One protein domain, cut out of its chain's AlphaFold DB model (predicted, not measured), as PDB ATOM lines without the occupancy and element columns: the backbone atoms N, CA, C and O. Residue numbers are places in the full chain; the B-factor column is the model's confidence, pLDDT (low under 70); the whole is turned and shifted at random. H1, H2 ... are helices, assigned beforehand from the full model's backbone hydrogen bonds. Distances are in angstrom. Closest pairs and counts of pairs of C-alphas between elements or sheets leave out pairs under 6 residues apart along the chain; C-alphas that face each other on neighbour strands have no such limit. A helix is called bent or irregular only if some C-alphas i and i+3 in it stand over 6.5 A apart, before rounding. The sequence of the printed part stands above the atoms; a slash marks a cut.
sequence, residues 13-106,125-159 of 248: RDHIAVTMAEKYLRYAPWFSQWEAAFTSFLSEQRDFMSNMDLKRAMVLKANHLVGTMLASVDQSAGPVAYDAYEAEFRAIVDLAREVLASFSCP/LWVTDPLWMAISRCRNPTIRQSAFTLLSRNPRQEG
ATOM      1  N   ARG A  13      -1.739   7.529   7.548       72.25
ATOM      2  CA  ARG A  13      -2.723   6.606   6.940       72.25
ATOM      3  C   ARG A  13      -2.789   5.254   7.648       72.25
ATOM      4  O   ARG A  13      -3.887   4.749   7.854       72.25
ATOM      5  N   ASP A  14      -1.649   4.727   8.084       76.25
ATOM      6  CA  ASP A  14      -1.569   3.432   8.764       76.25
ATOM      7  C   ASP A  14      -2.329   3.439  10.097       76.25
ATOM      8  O   ASP A  14      -3.051   2.498  10.415       76.25
ATOM      9  N   HIS A  15      -2.266   4.544  10.842       79.00
ATOM     10  CA  HIS A  15      -3.015   4.697  12.089       79.00
ATOM     11  C   HIS A  15      -4.530   4.780  11.835       79.00
ATOM     12  O   HIS A  15      -5.334   4.223  12.584       79.00
ATOM     13  N   ILE A  16      -4.945   5.445  10.750       76.75
ATOM     14  CA  ILE A  16      -6.355   5.487  10.334       76.75
ATOM     15  C   ILE A  16      -6.826   4.080   9.940       76.75
ATOM     16  O   ILE A  16      -7.885   3.646  10.384       76.75
ATOM     17  N   ALA A  17      -6.028   3.333   9.177       76.88
ATOM     18  CA  ALA A  17      -6.368   1.974   8.766       76.88
ATOM     19  C   ALA A  17      -6.507   1.017   9.964       76.88
ATOM     20  O   ALA A  17      -7.505   0.303  10.058       76.88
ATOM     21  N   VAL A  18      -5.568   1.049  10.919       81.50
ATOM     22  CA  VAL A  18      -5.622   0.218  12.138       81.50
ATOM     23  C   VAL A  18      -6.861   0.541  12.971       81.50
ATOM     24  O   VAL A  18      -7.626  -0.356  13.318       81.50
ATOM     25  N   THR A  19      -7.126   1.823  13.230       82.44
ATOM     26  CA  THR A  19      -8.311   2.230  14.005       82.44
ATOM     27  C   THR A  19      -9.629   1.874  13.306       82.44
ATOM     28  O   THR A  19     -10.608   1.531  13.973       82.44
ATOM     29  N   MET A  20      -9.685   1.914  11.970       78.50
ATOM     30  CA  MET A  20     -10.852   1.443  11.212       78.50
ATOM     31  C   MET A  20     -11.003  -0.076  11.265       78.50
ATOM     32  O   MET A  20     -12.123  -0.553  11.444       78.50
ATOM     33  N   ALA A  21      -9.909  -0.834  11.196       82.38
ATOM     34  CA  ALA A  21      -9.944  -2.285  11.352       82.38
ATOM     35  C   ALA A  21     -10.448  -2.692  12.748       82.38
ATOM     36  O   ALA A  21     -11.341  -3.531  12.859       82.38
ATOM     37  N   GLU A  22      -9.959  -2.049  13.811       85.38
ATOM     38  CA  GLU A  22     -10.440  -2.274  15.181       85.38
ATOM     39  C   GLU A  22     -11.927  -1.943  15.332       85.38
ATOM     40  O   GLU A  22     -12.687  -2.701  15.942       85.38
ATOM     41  N   LYS A  23     -12.362  -0.817  14.754       85.38
ATOM     42  CA  LYS A  23     -13.772  -0.417  14.730       85.38
ATOM     43  C   LYS A  23     -14.627  -1.470  14.030       85.38
ATOM     44  O   LYS A  23     -15.655  -1.871  14.576       85.38
ATOM     45  N   TYR A  24     -14.211  -1.915  12.848       85.62
ATOM     46  CA  TYR A  24     -14.926  -2.926  12.081       85.62
ATOM     47  C   TYR A  24     -15.036  -4.234  12.868       85.62
ATOM     48  O   TYR A  24     -16.143  -4.717  13.088       85.62
ATOM     49  N   LEU A  25     -13.919  -4.755  13.390       87.94
ATOM     50  CA  LEU A  25     -13.905  -5.986  14.185       87.94
ATOM     51  C   LEU A  25     -14.801  -5.892  15.427       87.94
ATOM     52  O   LEU A  25     -15.442  -6.872  15.800       87.94
ATOM     53  N   ARG A  26     -14.884  -4.711  16.047       89.31
ATOM     54  CA  ARG A  26     -15.724  -4.483  17.226       89.31
ATOM     55  C   ARG A  26     -17.215  -4.435  16.898       89.31
ATOM     56  O   ARG A  26     -18.010  -4.999  17.643       89.31
ATOM     57  N   TYR A  27     -17.608  -3.723  15.842       88.44
ATOM     58  CA  TYR A  27     -19.018  -3.400  15.603       88.44
ATOM     59  C   TYR A  27     -19.684  -4.251  14.518       88.44
ATOM     60  O   TYR A  27     -20.896  -4.449  14.584       88.44
ATOM     61  N   ALA A  28     -18.939  -4.788  13.549       88.75
ATOM     62  CA  ALA A  28     -19.511  -5.594  12.471       88.75
ATOM     63  C   ALA A  28     -20.302  -6.819  12.972       88.75
ATOM     64  O   ALA A  28     -21.412  -7.029  12.476       88.75
ATOM     65  N   PRO A  29     -19.843  -7.579  13.994       92.06
ATOM     66  CA  PRO A  29     -20.630  -8.688  14.531       92.06
ATOM     67  C   PRO A  29     -21.961  -8.231  15.128       92.06
ATOM     68  O   PRO A  29     -22.951  -8.950  15.034       92.06
ATOM     69  N   TRP A  30     -21.998  -7.042  15.736       93.75
ATOM     70  CA  TRP A  30     -23.215  -6.487  16.322       93.75
ATOM     71  C   TRP A  30     -24.225  -6.094  15.242       93.75
ATOM     72  O   TRP A  30     -25.395  -6.455  15.341       93.75
ATOM     73  N   PHE A  31     -23.772  -5.419  14.180       92.50
ATOM     74  CA  PHE A  31     -24.636  -5.075  13.049       92.50
ATOM     75  C   PHE A  31     -25.162  -6.327  12.341       92.50
ATOM     76  O   PHE A  31     -26.353  -6.402  12.061       92.50
ATOM     77  N   SER A  32     -24.316  -7.334  12.122       92.69
ATOM     78  CA  SER A  32     -24.737  -8.599  11.511       92.69
ATOM     79  C   SER A  32     -25.781  -9.341  12.360       92.69
ATOM     80  O   SER A  32     -26.797  -9.783  11.831       92.69
ATOM     81  N   GLN A  33     -25.586  -9.412  13.681       95.69
ATOM     82  CA  GLN A  33     -26.563 -10.020  14.592       95.69
ATOM     83  C   GLN A  33     -27.882  -9.249  14.633       95.69
ATOM     84  O   GLN A  33     -28.949  -9.861  14.589       95.69
ATOM     85  N   TRP A  34     -27.819  -7.915  14.697       95.69
ATOM     86  CA  TRP A  34     -29.011  -7.072  14.638       95.69
ATOM     87  C   TRP A  34     -29.788  -7.323  13.347       95.69
ATOM     88  O   TRP A  34     -31.001  -7.480  13.392       95.69
ATOM     89  N   GLU A  35     -29.091  -7.406  12.213       94.19
ATOM     90  CA  GLU A  35     -29.703  -7.615  10.903       94.19
ATOM     91  C   GLU A  35     -30.401  -8.975  10.808       94.19
ATOM     92  O   GLU A  35     -31.550  -9.050  10.372       94.19
ATOM     93  N   ALA A  36     -29.745 -10.036  11.282       94.75
ATOM     94  CA  ALA A  36     -30.333 -11.370  11.328       94.75
ATOM     95  C   ALA A  36     -31.582 -11.409  12.225       94.75
ATOM     96  O   ALA A  36     -32.629 -11.907  11.812       94.75
ATOM     97  N   ALA A  37     -31.500 -10.828  13.426       96.44
ATOM     98  CA  ALA A  37     -32.621 -10.773  14.362       96.44
ATOM     99  C   ALA A  37     -33.787  -9.931  13.821       96.44
ATOM    100  O   ALA A  37     -34.943 -10.337  13.922       96.44
ATOM    101  N   PHE A  38     -33.492  -8.779  13.213       95.19
ATOM    102  CA  PHE A  38     -34.490  -7.902  12.604       95.19
ATOM    103  C   PHE A  38     -35.195  -8.585  11.431       95.19
ATOM    104  O   PHE A  38     -36.416  -8.515  11.324       95.19
ATOM    105  N   THR A  39     -34.442  -9.297  10.592       93.94
ATOM    106  CA  THR A  39     -34.995 -10.057   9.465       93.94
ATOM    107  C   THR A  39     -35.897 -11.191   9.946       93.94
ATOM    108  O   THR A  39     -37.019 -11.308   9.457       93.94
ATOM    109  N   SER A  40     -35.465 -11.971  10.947       94.38
ATOM    110  CA  SER A  40     -36.297 -13.028  11.552       94.38
ATOM    111  C   SER A  40     -37.587 -12.441  12.122       94.38
ATOM    112  O   SER A  40     -38.680 -12.872  11.762       94.38
ATOM    113  N   PHE A  41     -37.470 -11.376  12.921       93.50
ATOM    114  CA  PHE A  41     -38.616 -10.694  13.519       93.50
ATOM    115  C   PHE A  41     -39.618 -10.210  12.464       93.50
ATOM    116  O   PHE A  41     -40.820 -10.436  12.610       93.50
ATOM    117  N   LEU A  42     -39.148  -9.573  11.387       92.94
ATOM    118  CA  LEU A  42     -40.032  -9.138  10.308       92.94
ATOM    119  C   LEU A  42     -40.662 -10.324   9.574       92.94
ATOM    120  O   LEU A  42     -41.839 -10.251   9.249       92.94
ATOM    121  N   SER A  43     -39.930 -11.415   9.341       91.81
ATOM    122  CA  SER A  43     -40.495 -12.596   8.675       91.81
ATOM    123  C   SER A  43     -41.655 -13.224   9.457       91.81
ATOM    124  O   SER A  43     -42.610 -13.699   8.853       91.81
ATOM    125  N   GLU A  44     -41.608 -13.163  10.789       92.25
ATOM    126  CA  GLU A  44     -42.623 -13.751  11.666       92.25
ATOM    127  C   GLU A  44     -43.799 -12.805  11.934       92.25
ATOM    128  O   GLU A  44     -44.948 -13.234  12.002       92.25
ATOM    129  N   GLN A  45     -43.522 -11.511  12.118       91.75
ATOM    130  CA  GLN A  45     -44.498 -10.563  12.661       91.75
ATOM    131  C   GLN A  45     -45.102  -9.624  11.613       91.75
ATOM    132  O   GLN A  45     -46.080  -8.941  11.911       91.75
ATOM    133  N   ARG A  46     -44.549  -9.562  10.393       88.62
ATOM    134  CA  ARG A  46     -44.943  -8.584   9.360       88.62
ATOM    135  C   ARG A  46     -46.442  -8.545   9.099       88.62
ATOM    136  O   ARG A  46     -46.989  -7.453   8.984       88.62
ATOM    137  N   ASP A  47     -47.094  -9.697   8.994       90.75
ATOM    138  CA  ASP A  47     -48.509  -9.758   8.607       90.75
ATOM    139  C   ASP A  47     -49.450  -9.258   9.716       90.75
ATOM    140  O   ASP A  47     -50.594  -8.896   9.448       90.75
ATOM    141  N   PHE A  48     -48.947  -9.160  10.950       93.06
ATOM    142  CA  PHE A  48     -49.663  -8.615  12.104       93.06
ATOM    143  C   PHE A  48     -49.320  -7.142  12.379       93.06
ATOM    144  O   PHE A  48     -49.936  -6.516  13.243       93.06
ATOM    145  N   MET A  49     -48.342  -6.570  11.669       89.12
ATOM    146  CA  MET A  49     -47.912  -5.188  11.879       89.12
ATOM    147  C   MET A  49     -48.859  -4.187  11.227       89.12
ATOM    148  O   MET A  49     -49.277  -4.330  10.078       89.12
ATOM    149  N   SER A  50     -49.129  -3.092  11.940       90.12
ATOM    150  CA  SER A  50     -49.826  -1.960  11.343       90.12
ATOM    151  C   SER A  50     -48.950  -1.273  10.289       90.12
ATOM    152  O   SER A  50     -47.720  -1.376  10.296       90.12
ATOM    153  N   ASN A  51     -49.565  -0.471   9.412       84.19
ATOM    154  CA  ASN A  51     -48.806   0.360   8.471       84.19
ATOM    155  C   ASN A  51     -47.785   1.253   9.201       84.19
ATOM    156  O   ASN A  51     -46.669   1.432   8.726       84.19
ATOM    157  N   MET A  52     -48.136   1.755  10.385       82.88
ATOM    158  CA  MET A  52     -47.257   2.590  11.205       82.88
ATOM    159  C   MET A  52     -46.043   1.825  11.733       82.88
ATOM    160  O   MET A  52     -44.938   2.374  11.744       82.88
ATOM    161  N   ASP A  53     -46.222   0.566  12.128       86.56
ATOM    162  CA  ASP A  53     -45.128  -0.288  12.597       86.56
ATOM    163  C   ASP A  53     -44.172  -0.629  11.456       86.56
ATOM    164  O   ASP A  53     -42.959  -0.501  11.617       86.56
ATOM    165  N   LEU A  54     -44.701  -0.914  10.261       87.44
ATOM    166  CA  LEU A  54     -43.884  -1.103   9.061       87.44
ATOM    167  C   LEU A  54     -43.061   0.149   8.734       87.44
ATOM    168  O   LEU A  54     -41.878   0.059   8.407       87.44
ATOM    169  N   LYS A  55     -43.644   1.343   8.869       86.06
ATOM    170  CA  LYS A  55     -42.912   2.595   8.628       86.06
ATOM    171  C   LYS A  55     -41.839   2.828   9.692       86.06
ATOM    172  O   LYS A  55     -40.739   3.251   9.351       86.06
ATOM    173  N   ARG A  56     -42.093   2.498  10.961       87.50
ATOM    174  CA  ARG A  56     -41.066   2.524  12.022       87.50
ATOM    175  C   ARG A  56     -39.944   1.520  11.753       87.50
ATOM    176  O   ARG A  56     -38.777   1.865  11.925       87.50
ATOM    177  N   ALA A  57     -40.272   0.329  11.257       90.94
ATOM    178  CA  ALA A  57     -39.289  -0.659  10.828       90.94
ATOM    179  C   ALA A  57     -38.401  -0.118   9.689       90.94
ATOM    180  O   ALA A  57     -37.181  -0.274   9.736       90.94
ATOM    181  N   MET A  58     -38.969   0.618   8.725       92.31
ATOM    182  CA  MET A  58     -38.191   1.304   7.681       92.31
ATOM    183  C   MET A  58     -37.226   2.356   8.256       92.31
ATOM    184  O   MET A  58     -36.088   2.454   7.796       92.31
ATOM    185  N   VAL A  59     -37.641   3.114   9.282       90.81
ATOM    186  CA  VAL A  59     -36.755   4.067   9.981       90.81
ATOM    187  C   VAL A  59     -35.582   3.341  10.640       90.81
ATOM    188  O   VAL A  59     -34.433   3.769  10.493       90.81
ATOM    189  N   LEU A  60     -35.853   2.235  11.340       92.81
ATOM    190  CA  LEU A  60     -34.816   1.413  11.968       92.81
ATOM    191  C   LEU A  60     -33.840   0.864  10.927       92.81
ATOM    192  O   LEU A  60     -32.629   0.992  11.105       92.81
ATOM    193  N   LYS A  61     -34.350   0.346   9.805       94.94
ATOM    194  CA  LYS A  61     -33.516  -0.157   8.712       94.94
ATOM    195  C   LYS A  61     -32.620   0.928   8.113       94.94
ATOM    196  O   LYS A  61     -31.432   0.692   7.914       94.94
ATOM    197  N   ALA A  62     -33.155   2.120   7.848       93.81
ATOM    198  CA  ALA A  62     -32.365   3.224   7.304       93.81
ATOM    199  C   ALA A  62     -31.215   3.620   8.249       93.81
ATOM    200  O   ALA A  62     -30.087   3.830   7.803       93.81
ATOM    201  N   ASN A  63     -31.477   3.663   9.558       93.31
ATOM    202  CA  ASN A  63     -30.453   3.936  10.569       93.31
ATOM    203  C   ASN A  63     -29.431   2.795  10.694       93.31
ATOM    204  O   ASN A  63     -28.237   3.061  10.833       93.31
ATOM    205  N   HIS A  64     -29.869   1.539  10.582       94.19
ATOM    206  CA  HIS A  64     -28.974   0.386  10.535       94.19
ATOM    207  C   HIS A  64     -28.000   0.478   9.354       94.19
ATOM    208  O   HIS A  64     -26.794   0.354   9.557       94.19
ATOM    209  N   LEU A  65     -28.494   0.776   8.144       94.50
ATOM    210  CA  LEU A  65     -27.649   0.936   6.954       94.50
ATOM    211  C   LEU A  65     -26.552   1.986   7.181       94.50
ATOM    212  O   LEU A  65     -25.386   1.741   6.879       94.50
ATOM    213  N   VAL A  66     -26.897   3.130   7.780       92.88
ATOM    214  CA  VAL A  66     -25.907   4.157   8.148       92.88
ATOM    215  C   VAL A  66     -24.890   3.633   9.153       92.88
ATOM    216  O   VAL A  66     -23.691   3.832   8.961       92.88
ATOM    217  N   GLY A  67     -25.349   2.980  10.222       91.62
ATOM    218  CA  GLY A  67     -24.477   2.433  11.259       91.62
ATOM    219  C   GLY A  67     -23.464   1.439  10.692       91.62
ATOM    220  O   GLY A  67     -22.265   1.571  10.940       91.62
ATOM    221  N   THR A  68     -23.935   0.518   9.854       91.62
ATOM    222  CA  THR A  68     -23.113  -0.480   9.171       91.62
ATOM    223  C   THR A  68     -22.100   0.167   8.226       91.62
ATOM    224  O   THR A  68     -20.913  -0.165   8.296       91.62
ATOM    225  N   MET A  69     -22.522   1.125   7.387       91.50
ATOM    226  CA  MET A  69     -21.602   1.871   6.519       91.50
ATOM    227  C   MET A  69     -20.525   2.573   7.346       91.50
ATOM    228  O   MET A  69     -19.338   2.433   7.069       91.50
ATOM    229  N   LEU A  70     -20.914   3.290   8.404       88.81
ATOM    230  CA  LEU A  70     -19.965   3.991   9.266       88.81
ATOM    231  C   LEU A  70     -18.991   3.027   9.942       88.81
ATOM    232  O   LEU A  70     -17.828   3.386  10.114       88.81
ATOM    233  N   ALA A  71     -19.431   1.838  10.350       87.69
ATOM    234  CA  ALA A  71     -18.576   0.828  10.966       87.69
ATOM    235  C   ALA A  71     -17.594   0.169   9.991       87.69
ATOM    236  O   ALA A  71     -16.530  -0.258  10.428       87.69
ATOM    237  N   SER A  72     -17.943   0.117   8.705       87.12
ATOM    238  CA  SER A  72     -17.218  -0.670   7.699       87.12
ATOM    239  C   SER A  72     -16.385   0.163   6.732       87.12
ATOM    240  O   SER A  72     -15.467  -0.360   6.109       87.12
ATOM    241  N   VAL A  73     -16.695   1.450   6.590       87.81
ATOM    242  CA  VAL A  73     -16.039   2.319   5.618       87.81
ATOM    243  C   VAL A  73     -14.569   2.561   5.950       87.81
ATOM    244  O   VAL A  73     -14.222   3.059   7.025       87.81
ATOM    245  N   ASP A  74     -13.707   2.293   4.973       84.00
ATOM    246  CA  ASP A  74     -12.306   2.686   5.024       84.00
ATOM    247  C   ASP A  74     -12.156   4.169   4.662       84.00
ATOM    248  O   ASP A  74     -12.110   4.566   3.498       84.00
ATOM    249  N   GLN A  75     -12.071   5.015   5.687       80.12
ATOM    250  CA  GLN A  75     -11.900   6.458   5.508       80.12
ATOM    251  C   GLN A  75     -10.533   6.835   4.918       80.12
ATOM    252  O   GLN A  75     -10.387   7.949   4.411       80.12
ATOM    253  N   SER A  76      -9.539   5.937   4.944       75.38
ATOM    254  CA  SER A  76      -8.219   6.200   4.357       75.38
ATOM    255  C   SER A  76      -8.275   6.327   2.828       75.38
ATOM    256  O   SER A  76      -7.454   7.035   2.237       75.38
ATOM    257  N   ALA A  77      -9.308   5.749   2.203       78.62
ATOM    258  CA  ALA A  77      -9.613   5.895   0.783       78.62
ATOM    259  C   ALA A  77     -10.054   7.324   0.393       78.62
ATOM    260  O   ALA A  77     -10.208   7.631  -0.790       78.62
ATOM    261  N   GLY A  78     -10.233   8.236   1.357       80.12
ATOM    262  CA  GLY A  78     -10.502   9.645   1.086       80.12
ATOM    263  C   GLY A  78     -11.863   9.867   0.403       80.12
ATOM    264  O   GLY A  78     -12.857   9.282   0.836       80.12
ATOM    265  N   PRO A  79     -11.953  10.707  -0.650       76.00
ATOM    266  CA  PRO A  79     -13.233  11.076  -1.268       76.00
ATOM    267  C   PRO A  79     -14.029   9.915  -1.877       76.00
ATOM    268  O   PRO A  79     -15.229  10.065  -2.082       76.00
ATOM    269  N   VAL A  80     -13.381   8.782  -2.177       86.81
ATOM    270  CA  VAL A  80     -14.020   7.609  -2.803       86.81
ATOM    271  C   VAL A  80     -14.469   6.552  -1.794       86.81
ATOM    272  O   VAL A  80     -15.026   5.527  -2.177       86.81
ATOM    273  N   ALA A  81     -14.240   6.781  -0.496       87.12
ATOM    274  CA  ALA A  81     -14.494   5.801   0.560       87.12
ATOM    275  C   ALA A  81     -15.946   5.286   0.586       87.12
ATOM    276  O   ALA A  81     -16.200   4.162   1.007       87.12
ATOM    277  N   TYR A  82     -16.898   6.101   0.124       90.19
ATOM    278  CA  TYR A  82     -18.324   5.784   0.161       90.19
ATOM    279  C   TYR A  82     -18.887   5.260  -1.166       90.19
ATOM    280  O   TYR A  82     -20.068   4.922  -1.229       90.19
ATOM    281  N   ASP A  83     -18.064   5.152  -2.211       90.44
ATOM    282  CA  ASP A  83     -18.519   4.816  -3.568       90.44
ATOM    283  C   ASP A  83     -19.058   3.387  -3.648       90.44
ATOM    284  O   ASP A  83     -19.995   3.108  -4.392       90.44
ATOM    285  N   ALA A  84     -18.515   2.491  -2.820       90.38
ATOM    286  CA  ALA A  84     -18.986   1.117  -2.709       90.38
ATOM    287  C   ALA A  84     -20.413   1.005  -2.140       90.38
ATOM    288  O   ALA A  84     -21.044  -0.025  -2.348       90.38
ATOM    289  N   TYR A  85     -20.915   2.049  -1.466       92.69
ATOM    290  CA  TYR A  85     -22.198   2.032  -0.759       92.69
ATOM    291  C   TYR A  85     -23.338   2.741  -1.514       92.69
ATOM    292  O   TYR A  85     -24.314   3.214  -0.923       92.69
ATOM    293  N   GLU A  86     -23.216   2.894  -2.836       93.50
ATOM    294  CA  GLU A  86     -24.239   3.564  -3.646       93.50
ATOM    295  C   GLU A  86     -25.621   2.897  -3.515       93.50
ATOM    296  O   GLU A  86     -26.645   3.585  -3.434       93.50
ATOM    297  N   ALA A  87     -25.656   1.563  -3.457       93.62
ATOM    298  CA  ALA A  87     -26.895   0.803  -3.331       93.62
ATOM    299  C   ALA A  87     -27.596   1.068  -1.988       93.62
ATOM    300  O   ALA A  87     -28.817   1.215  -1.937       93.62
ATOM    301  N   GLU A  88     -26.824   1.196  -0.917       93.25
ATOM    302  CA  GLU A  88     -27.268   1.467   0.441       93.25
ATOM    303  C   GLU A  88     -27.815   2.888   0.549       93.25
ATOM    304  O   GLU A  88     -28.891   3.091   1.111       93.25
ATOM    305  N   PHE A  89     -27.145   3.871  -0.059       95.19
ATOM    306  CA  PHE A  89     -27.693   5.226  -0.146       95.19
ATOM    307  C   PHE A  89     -29.013   5.261  -0.907       95.19
ATOM    308  O   PHE A  89     -29.942   5.955  -0.489       95.19
ATOM    309  N   ARG A  90     -29.132   4.498  -1.999       96.06
ATOM    310  CA  ARG A  90     -30.397   4.388  -2.723       96.06
ATOM    311  C   ARG A  90     -31.493   3.781  -1.844       96.06
ATOM    312  O   ARG A  90     -32.572   4.359  -1.756       96.06
ATOM    313  N   ALA A  91     -31.198   2.683  -1.151       95.50
ATOM    314  CA  ALA A  91     -32.133   2.047  -0.228       95.50
ATOM    315  C   ALA A  91     -32.579   3.001   0.893       95.50
ATOM    316  O   ALA A  91     -33.770   3.094   1.177       95.50
ATOM    317  N   ILE A  92     -31.656   3.772   1.479       94.94
ATOM    318  CA  ILE A  92     -31.973   4.804   2.479       94.94
ATOM    319  C   ILE A  92     -32.967   5.828   1.921       94.94
ATOM    320  O   ILE A  92     -33.953   6.146   2.585       94.94
ATOM    321  N   VAL A  93     -32.726   6.343   0.713       95.31
ATOM    322  CA  VAL A  93     -33.604   7.336   0.076       95.31
ATOM    323  C   VAL A  93     -34.987   6.752  -0.215       95.31
ATOM    324  O   VAL A  93     -35.992   7.434  -0.012       95.31
ATOM    325  N   ASP A  94     -35.053   5.499  -0.658       95.19
ATOM    326  CA  ASP A  94     -36.315   4.825  -0.967       95.19
ATOM    327  C   ASP A  94     -37.135   4.542   0.305       95.19
ATOM    328  O   ASP A  94     -38.319   4.883   0.357       95.19
ATOM    329  N   LEU A  95     -36.493   4.048   1.371       93.25
ATOM    330  CA  LEU A  95     -37.107   3.881   2.696       93.25
ATOM    331  C   LEU A  95     -37.597   5.221   3.257       93.25
ATOM    332  O   LEU A  95     -38.728   5.329   3.730       93.25
ATOM    333  N   ALA A  96     -36.770   6.266   3.174       92.12
ATOM    334  CA  ALA A  96     -37.130   7.592   3.654       92.12
ATOM    335  C   ALA A  96     -38.327   8.164   2.889       92.12
ATOM    336  O   ALA A  96     -39.243   8.693   3.511       92.12
ATOM    337  N   ARG A  97     -38.379   8.016   1.560       92.94
ATOM    338  CA  ARG A  97     -39.535   8.446   0.757       92.94
ATOM    339  C   ARG A  97     -40.828   7.801   1.253       92.94
ATOM    340  O   ARG A  97     -41.832   8.489   1.415       92.94
ATOM    341  N   GLU A  98     -40.788   6.501   1.519       91.06
ATOM    342  CA  GLU A  98     -41.935   5.740   2.007       91.06
ATOM    343  C   GLU A  98     -42.391   6.173   3.400       91.06
ATOM    344  O   GLU A  98     -43.589   6.337   3.633       91.06
ATOM    345  N   VAL A  99     -41.451   6.371   4.322       88.25
ATOM    346  CA  VAL A  99     -41.718   6.885   5.673       88.25
ATOM    347  C   VAL A  99     -42.389   8.256   5.584       88.25
ATOM    348  O   VAL A  99     -43.459   8.471   6.149       88.25
ATOM    349  N   LEU A 100     -41.803   9.167   4.814       86.56
ATOM    350  CA  LEU A 100     -42.247  10.555   4.717       86.56
ATOM    351  C   LEU A 100     -43.597  10.722   4.013       86.56
ATOM    352  O   LEU A 100     -44.303  11.684   4.293       86.56
ATOM    353  N   ALA A 101     -43.986   9.781   3.150       86.00
ATOM    354  CA  ALA A 101     -45.324   9.760   2.564       86.00
ATOM    355  C   ALA A 101     -46.421   9.476   3.611       86.00
ATOM    356  O   ALA A 101     -47.511  10.034   3.524       86.00
ATOM    357  N   SER A 102     -46.136   8.629   4.608       79.00
ATOM    358  CA  SER A 102     -47.097   8.250   5.656       79.00
ATOM    359  C   SER A 102     -47.088   9.215   6.840       79.00
ATOM    360  O   SER A 102     -48.139   9.560   7.373       79.00
ATOM    361  N   PHE A 103     -45.909   9.693   7.242       71.12
ATOM    362  CA  PHE A 103     -45.768  10.702   8.287       71.12
ATOM    363  C   PHE A 103     -45.815  12.108   7.681       71.12
ATOM    364  O   PHE A 103     -44.846  12.863   7.766       71.12
ATOM    365  N   SER A 104     -46.949  12.474   7.080       56.28
ATOM    366  CA  SER A 104     -47.217  13.883   6.780       56.28
ATOM    367  C   SER A 104     -47.191  14.642   8.107       56.28
ATOM    368  O   SER A 104     -47.970  14.341   9.011       56.28
ATOM    369  N   CYS A 105     -46.213  15.530   8.288       50.88
ATOM    370  CA  CYS A 105     -45.992  16.165   9.582       50.88
ATOM    371  C   CYS A 105     -47.242  16.952  10.013       50.88
ATOM    372  O   CYS A 105     -47.695  17.815   9.255       50.88
ATOM    373  N   PRO A 106     -47.756  16.736  11.238       47.94
ATOM    374  CA  PRO A 106     -48.536  17.762  11.912       47.94
ATOM    375  C   PRO A 106     -47.691  19.046  11.960       47.94
ATOM    376  O   PRO A 106     -46.468  18.942  12.132       47.94
ATOM    377  N   LEU A 125     -34.283   8.421  16.661       70.81
ATOM    378  CA  LEU A 125     -33.861   7.844  15.383       70.81
ATOM    379  C   LEU A 125     -34.936   8.143  14.328       70.81
ATOM    380  O   LEU A 125     -36.029   7.582  14.375       70.81
ATOM    381  N   TRP A 126     -34.638   9.064  13.414       84.31
ATOM    382  CA  TRP A 126     -35.507   9.470  12.308       84.31
ATOM    383  C   TRP A 126     -34.798   9.225  10.974       84.31
ATOM    384  O   TRP A 126     -33.651   8.784  10.933       84.31
ATOM    385  N   VAL A 127     -35.480   9.491   9.856       87.50
ATOM    386  CA  VAL A 127     -34.868   9.387   8.514       87.50
ATOM    387  C   VAL A 127     -33.986  10.586   8.158       87.50
ATOM    388  O   VAL A 127     -33.319  10.571   7.127       87.50
ATOM    389  N   THR A 128     -33.940  11.602   9.018       86.00
ATOM    390  CA  THR A 128     -33.176  12.837   8.819       86.00
ATOM    391  C   THR A 128     -31.666  12.581   8.759       86.00
ATOM    392  O   THR A 128     -31.032  12.973   7.780       86.00
ATOM    393  N   ASP A 129     -31.096  11.858   9.734       85.81
ATOM    394  CA  ASP A 129     -29.654  11.552   9.745       85.81
ATOM    395  C   ASP A 129     -29.233  10.674   8.548       85.81
ATOM    396  O   ASP A 129     -28.253  11.012   7.873       85.81
ATOM    397  N   PRO A 130     -29.975   9.602   8.186       91.88
ATOM    398  CA  PRO A 130     -29.697   8.844   6.967       91.88
ATOM    399  C   PRO A 130     -29.777   9.660   5.675       91.88
ATOM    400  O   PRO A 130     -28.905   9.524   4.811       91.88
ATOM    401  N   LEU A 131     -30.774  10.539   5.533       92.06
ATOM    402  CA  LEU A 131     -30.885  11.415   4.365       92.06
ATOM    403  C   LEU A 131     -29.695  12.373   4.270       92.06
ATOM    404  O   LEU A 131     -29.144  12.562   3.186       92.06
ATOM    405  N   TRP A 132     -29.249  12.936   5.392       89.50
ATOM    406  CA  TRP A 132     -28.066  13.791   5.403       89.50
ATOM    407  C   TRP A 132     -26.786  13.046   5.031       89.50
ATOM    408  O   TRP A 132     -25.953  13.561   4.281       89.50
ATOM    409  N   MET A 133     -26.630  11.813   5.511       91.00
ATOM    410  CA  MET A 133     -25.518  10.958   5.104       91.00
ATOM    411  C   MET A 133     -25.516  10.735   3.587       91.00
ATOM    412  O   MET A 133     -24.465  10.865   2.961       91.00
ATOM    413  N   ALA A 134     -26.682  10.502   2.977       93.94
ATOM    414  CA  ALA A 134     -26.798  10.406   1.524       93.94
ATOM    415  C   ALA A 134     -26.431  11.722   0.814       93.94
ATOM    416  O   ALA A 134     -25.673  11.697  -0.151       93.94
ATOM    417  N   ILE A 135     -26.897  12.877   1.305       92.81
ATOM    418  CA  ILE A 135     -26.594  14.199   0.717       92.81
ATOM    419  C   ILE A 135     -25.093  14.514   0.763       92.81
ATOM    420  O   ILE A 135     -24.550  15.065  -0.198       92.81
ATOM    421  N   SER A 136     -24.447  14.198   1.887       90.69
ATOM    422  CA  SER A 136     -23.074  14.616   2.183       90.69
ATOM    423  C   SER A 136     -22.004  13.647   1.683       90.69
ATOM    424  O   SER A 136     -20.896  14.091   1.388       90.69
ATOM    425  N   ARG A 137     -22.296  12.340   1.600       90.88
ATOM    426  CA  ARG A 137     -21.285  11.308   1.304       90.88
ATOM    427  C   ARG A 137     -21.479  10.576  -0.022       90.88
ATOM    428  O   ARG A 137     -20.503  10.053  -0.547       90.88
ATOM    429  N   CYS A 138     -22.693  10.515  -0.570       93.00
ATOM    430  CA  CYS A 138     -22.928   9.823  -1.839       93.00
ATOM    431  C   CYS A 138     -22.351  10.636  -3.008       93.00
ATOM    432  O   CYS A 138     -22.567  11.839  -3.082       93.00
ATOM    433  N   ARG A 139     -21.654  10.018  -3.965       91.94
ATOM    434  CA  ARG A 139     -21.160  10.744  -5.153       91.94
ATOM    435  C   ARG A 139     -22.172  10.833  -6.292       91.94
ATOM    436  O   ARG A 139     -22.056  11.733  -7.122       91.94
ATOM    437  N   ASN A 140     -23.173   9.954  -6.327       94.75
ATOM    438  CA  ASN A 140     -24.196   9.962  -7.369       94.75
ATOM    439  C   ASN A 140     -25.111  11.204  -7.212       94.75
ATOM    440  O   ASN A 140     -25.832  11.316  -6.210       94.75
ATOM    441  N   PRO A 141     -25.116  12.143  -8.182       94.50
ATOM    442  CA  PRO A 141     -25.863  13.394  -8.066       94.50
ATOM    443  C   PRO A 141     -27.378  13.172  -8.012       94.50
ATOM    444  O   PRO A 141     -28.076  13.914  -7.325       94.50
ATOM    445  N   THR A 142     -27.892  12.129  -8.664       96.94
ATOM    446  CA  THR A 142     -29.326  11.813  -8.694       96.94
ATOM    447  C   THR A 142     -29.826  11.358  -7.325       96.94
ATOM    448  O   THR A 142     -30.887  11.795  -6.868       96.94
ATOM    449  N   ILE A 143     -29.051  10.512  -6.636       95.88
ATOM    450  CA  ILE A 143     -29.377  10.047  -5.278       95.88
ATOM    451  C   ILE A 143     -29.286  11.217  -4.297       95.88
ATOM    452  O   ILE A 143     -30.223  11.447  -3.531       95.88
ATOM    453  N   ARG A 144     -28.211  12.014  -4.379       95.25
ATOM    454  CA  ARG A 144     -28.044  13.226  -3.565       95.25
ATOM    455  C   ARG A 144     -29.200  14.206  -3.726       95.25
ATOM    456  O   ARG A 144     -29.751  14.665  -2.729       95.25
ATOM    457  N   GLN A 145     -29.590  14.503  -4.963       95.75
ATOM    458  CA  GLN A 145     -30.679  15.434  -5.243       95.75
ATOM    459  C   GLN A 145     -32.024  14.908  -4.730       95.75
ATOM    460  O   GLN A 145     -32.830  15.671  -4.192       95.75
ATOM    461  N   SER A 146     -32.258  13.600  -4.855       95.00
ATOM    462  CA  SER A 146     -33.457  12.952  -4.318       95.00
ATOM    463  C   SER A 146     -33.511  13.061  -2.794       95.00
ATOM    464  O   SER A 146     -34.536  13.465  -2.245       95.00
ATOM    465  N   ALA A 147     -32.396  12.774  -2.115       93.75
ATOM    466  CA  ALA A 147     -32.282  12.895  -0.666       93.75
ATOM    467  C   ALA A 147     -32.500  14.342  -0.192       93.75
ATOM    468  O   ALA A 147     -33.280  14.579   0.728       93.75
ATOM    469  N   PHE A 148     -31.876  15.313  -0.870       91.62
ATOM    470  CA  PHE A 148     -32.054  16.737  -0.586       91.62
ATOM    471  C   PHE A 148     -33.518  17.155  -0.728       91.62
ATOM    472  O   PHE A 148     -34.079  17.745   0.186       91.62
ATOM    473  N   THR A 149     -34.171  16.765  -1.823       92.12
ATOM    474  CA  THR A 149     -35.583  17.089  -2.068       92.12
ATOM    475  C   THR A 149     -36.502  16.534  -0.973       92.12
ATOM    476  O   THR A 149     -37.433  17.218  -0.551       92.12
ATOM    477  N   LEU A 150     -36.248  15.310  -0.494       89.81
ATOM    478  CA  LEU A 150     -37.002  14.713   0.614       89.81
ATOM    479  C   LEU A 150     -36.775  15.459   1.933       89.81
ATOM    480  O   LEU A 150     -37.730  15.692   2.675       89.81
ATOM    481  N   LEU A 151     -35.532  15.857   2.210       85.31
ATOM    482  CA  LEU A 151     -35.176  16.582   3.425       85.31
ATOM    483  C   LEU A 151     -35.752  18.007   3.429       85.31
ATOM    484  O   LEU A 151     -36.333  18.427   4.423       85.31
ATOM    485  N   SER A 152     -35.680  18.729   2.305       82.62
ATOM    486  CA  SER A 152     -36.220  20.093   2.171       82.62
ATOM    487  C   SER A 152     -37.738  20.161   2.327       82.62
ATOM    488  O   SER A 152     -38.271  21.192   2.720       82.62
ATOM    489  N   ARG A 153     -38.444  19.068   2.020       77.12
ATOM    490  CA  ARG A 153     -39.900  18.962   2.194       77.12
ATOM    491  C   ARG A 153     -40.311  18.589   3.622       77.12
ATOM    492  O   ARG A 153     -41.504  18.574   3.906       77.12
ATOM    493  N   ASN A 154     -39.359  18.301   4.514       66.88
ATOM    494  CA  ASN A 154     -39.637  17.936   5.899       66.88
ATOM    495  C   ASN A 154     -39.416  19.103   6.867       66.88
ATOM    496  O   ASN A 154     -38.279  19.536   7.054       66.88
ATOM    497  N   PRO A 155     -40.472  19.577   7.554       52.66
ATOM    498  CA  PRO A 155     -40.364  20.657   8.530       52.66
ATOM    499  C   PRO A 155     -39.804  20.196   9.884       52.66
ATOM    500  O   PRO A 155     -39.506  21.037  10.725       52.66
ATOM    501  N   ARG A 156     -39.643  18.882  10.120       57.56
ATOM    502  CA  ARG A 156     -39.042  18.339  11.350       57.56
ATOM    503  C   ARG A 156     -37.518  18.524  11.313       57.56
ATOM    504  O   ARG A 156     -36.748  17.612  11.026       57.56
ATOM    505  N   GLN A 157     -37.116  19.770  11.520       54.38
ATOM    506  CA  GLN A 157     -35.743  20.247  11.493       54.38
ATOM    507  C   GLN A 157     -35.238  20.258  12.934       54.38
ATOM    508  O   GLN A 157     -35.354  21.255  13.641       54.38
ATOM    509  N   GLU A 158     -34.731  19.111  13.399       52.91
ATOM    510  CA  GLU A 158     -33.982  19.042  14.659       52.91
ATOM    511  C   GLU A 158     -32.917  20.156  14.666       52.91
ATOM    512  O   GLU A 158     -32.270  20.404  13.647       52.91
ATOM    513  N   GLY A 159     -32.738  20.853  15.792       47.03
ATOM    514  CA  GLY A 159     -32.003  22.131  15.867       47.03
ATOM    515  C   GLY A 159     -30.546  22.121  15.369       47.03
ATOM    516  O   GLY A 159     -29.938  23.177  15.228       47.03
TER     517      GLY A 159
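This is residues 13 to 106 and 125 to 159 of the 248 residues of an uncharacterized protein of Dothistroma septosporum (strain NZE10 / CBS 128990) (UniProt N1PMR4). A long helical hairpin, H1 and H2, has helix H4 packed along the other side of H2, and a shorter hairpin of H5 and H6 packs on H4, with H5 also reaching H2. H2, H4, H5 and H6 form an up-and-down bundle, each running against the one before it in the chain, while H1 lies along the side of H2 and short H3 sits at the corner near the beginning of H1. The printed part has 129 residues with six named helices, H1 to H6 in order, and no named strand; its class is all helix. It is compact, with a radius of gyration of the C-alphas of 15.9 A and spans of 48 by 35 by 27 A.

H1, residues 13 to 48, touches H2, residues 51 to 72, at a shallow tilt of 19 degrees, opposite ways, a hairpin whose closest C-alphas are those of Tyr 24 and Ala 71, 5.4 A apart. With residues 13 to 20 alone, H1 touches H3, residues 75 to 80, only just about perpendicular at 72 degrees; the closest C-alphas, Arg 13 and Ser 76, are 6.1 A apart. H2 touches H4, residues 83 to 102, at a shallow tilt of 21 degrees, opposite ways; C-alphas 62 and 92 come closest, at 5.1 A. With residues 62 to 66 alone, H2 touches H5, residues 128 to 137, the same way at 38 degrees, only just a steep tilt; the closest C-alphas are those of Asn 63 and Pro 130, at 6.1 A. H5 and H6, residues 141 to 152, form a hairpin at a shallow tilt of 31 degrees, with C-alphas 135 and 144 closest at 4.6 A. H4 touches H6, the same way at 31 degrees, closest at C-alphas 93 and 147, 5.8 A. H1 is apart from H4, H5 and H6. Every O i to N i+4 pair is within hydrogen-bond range in H2, H5 and H6, against 28 of 32 in H1, 13 of 16 in H4 and 0 of 2 in H3, where 1 of 3 O i to N i+3 pairs is.

H1 begins at C-alpha 13 (-2.723, 6.606, 6.940), is 49.6 A long and has a kink of 39 degrees near residue 42. H2 measures 31.6 A, H4 30.2 A, and H6 ends at C-alpha 152 (-36.220, 20.093, 2.171). H1, H3 and H4 are irregular, with 7.7 A between C-alphas 44 and 47, 9.0 A between 76 and 79, and 7.9 A between 84 and 87.

The C-alphas farthest apart, Asp 14 and Phe 48, are 49.7 A apart. Residues 107 to 124 are not printed, and C-alphas 106 and 125 are 18.0 A apart across this cut. The links that are printed whole are tight. Mean pLDDT of the printed part is 86.6; residues 104 to 106 and 154 to 159 are under 70.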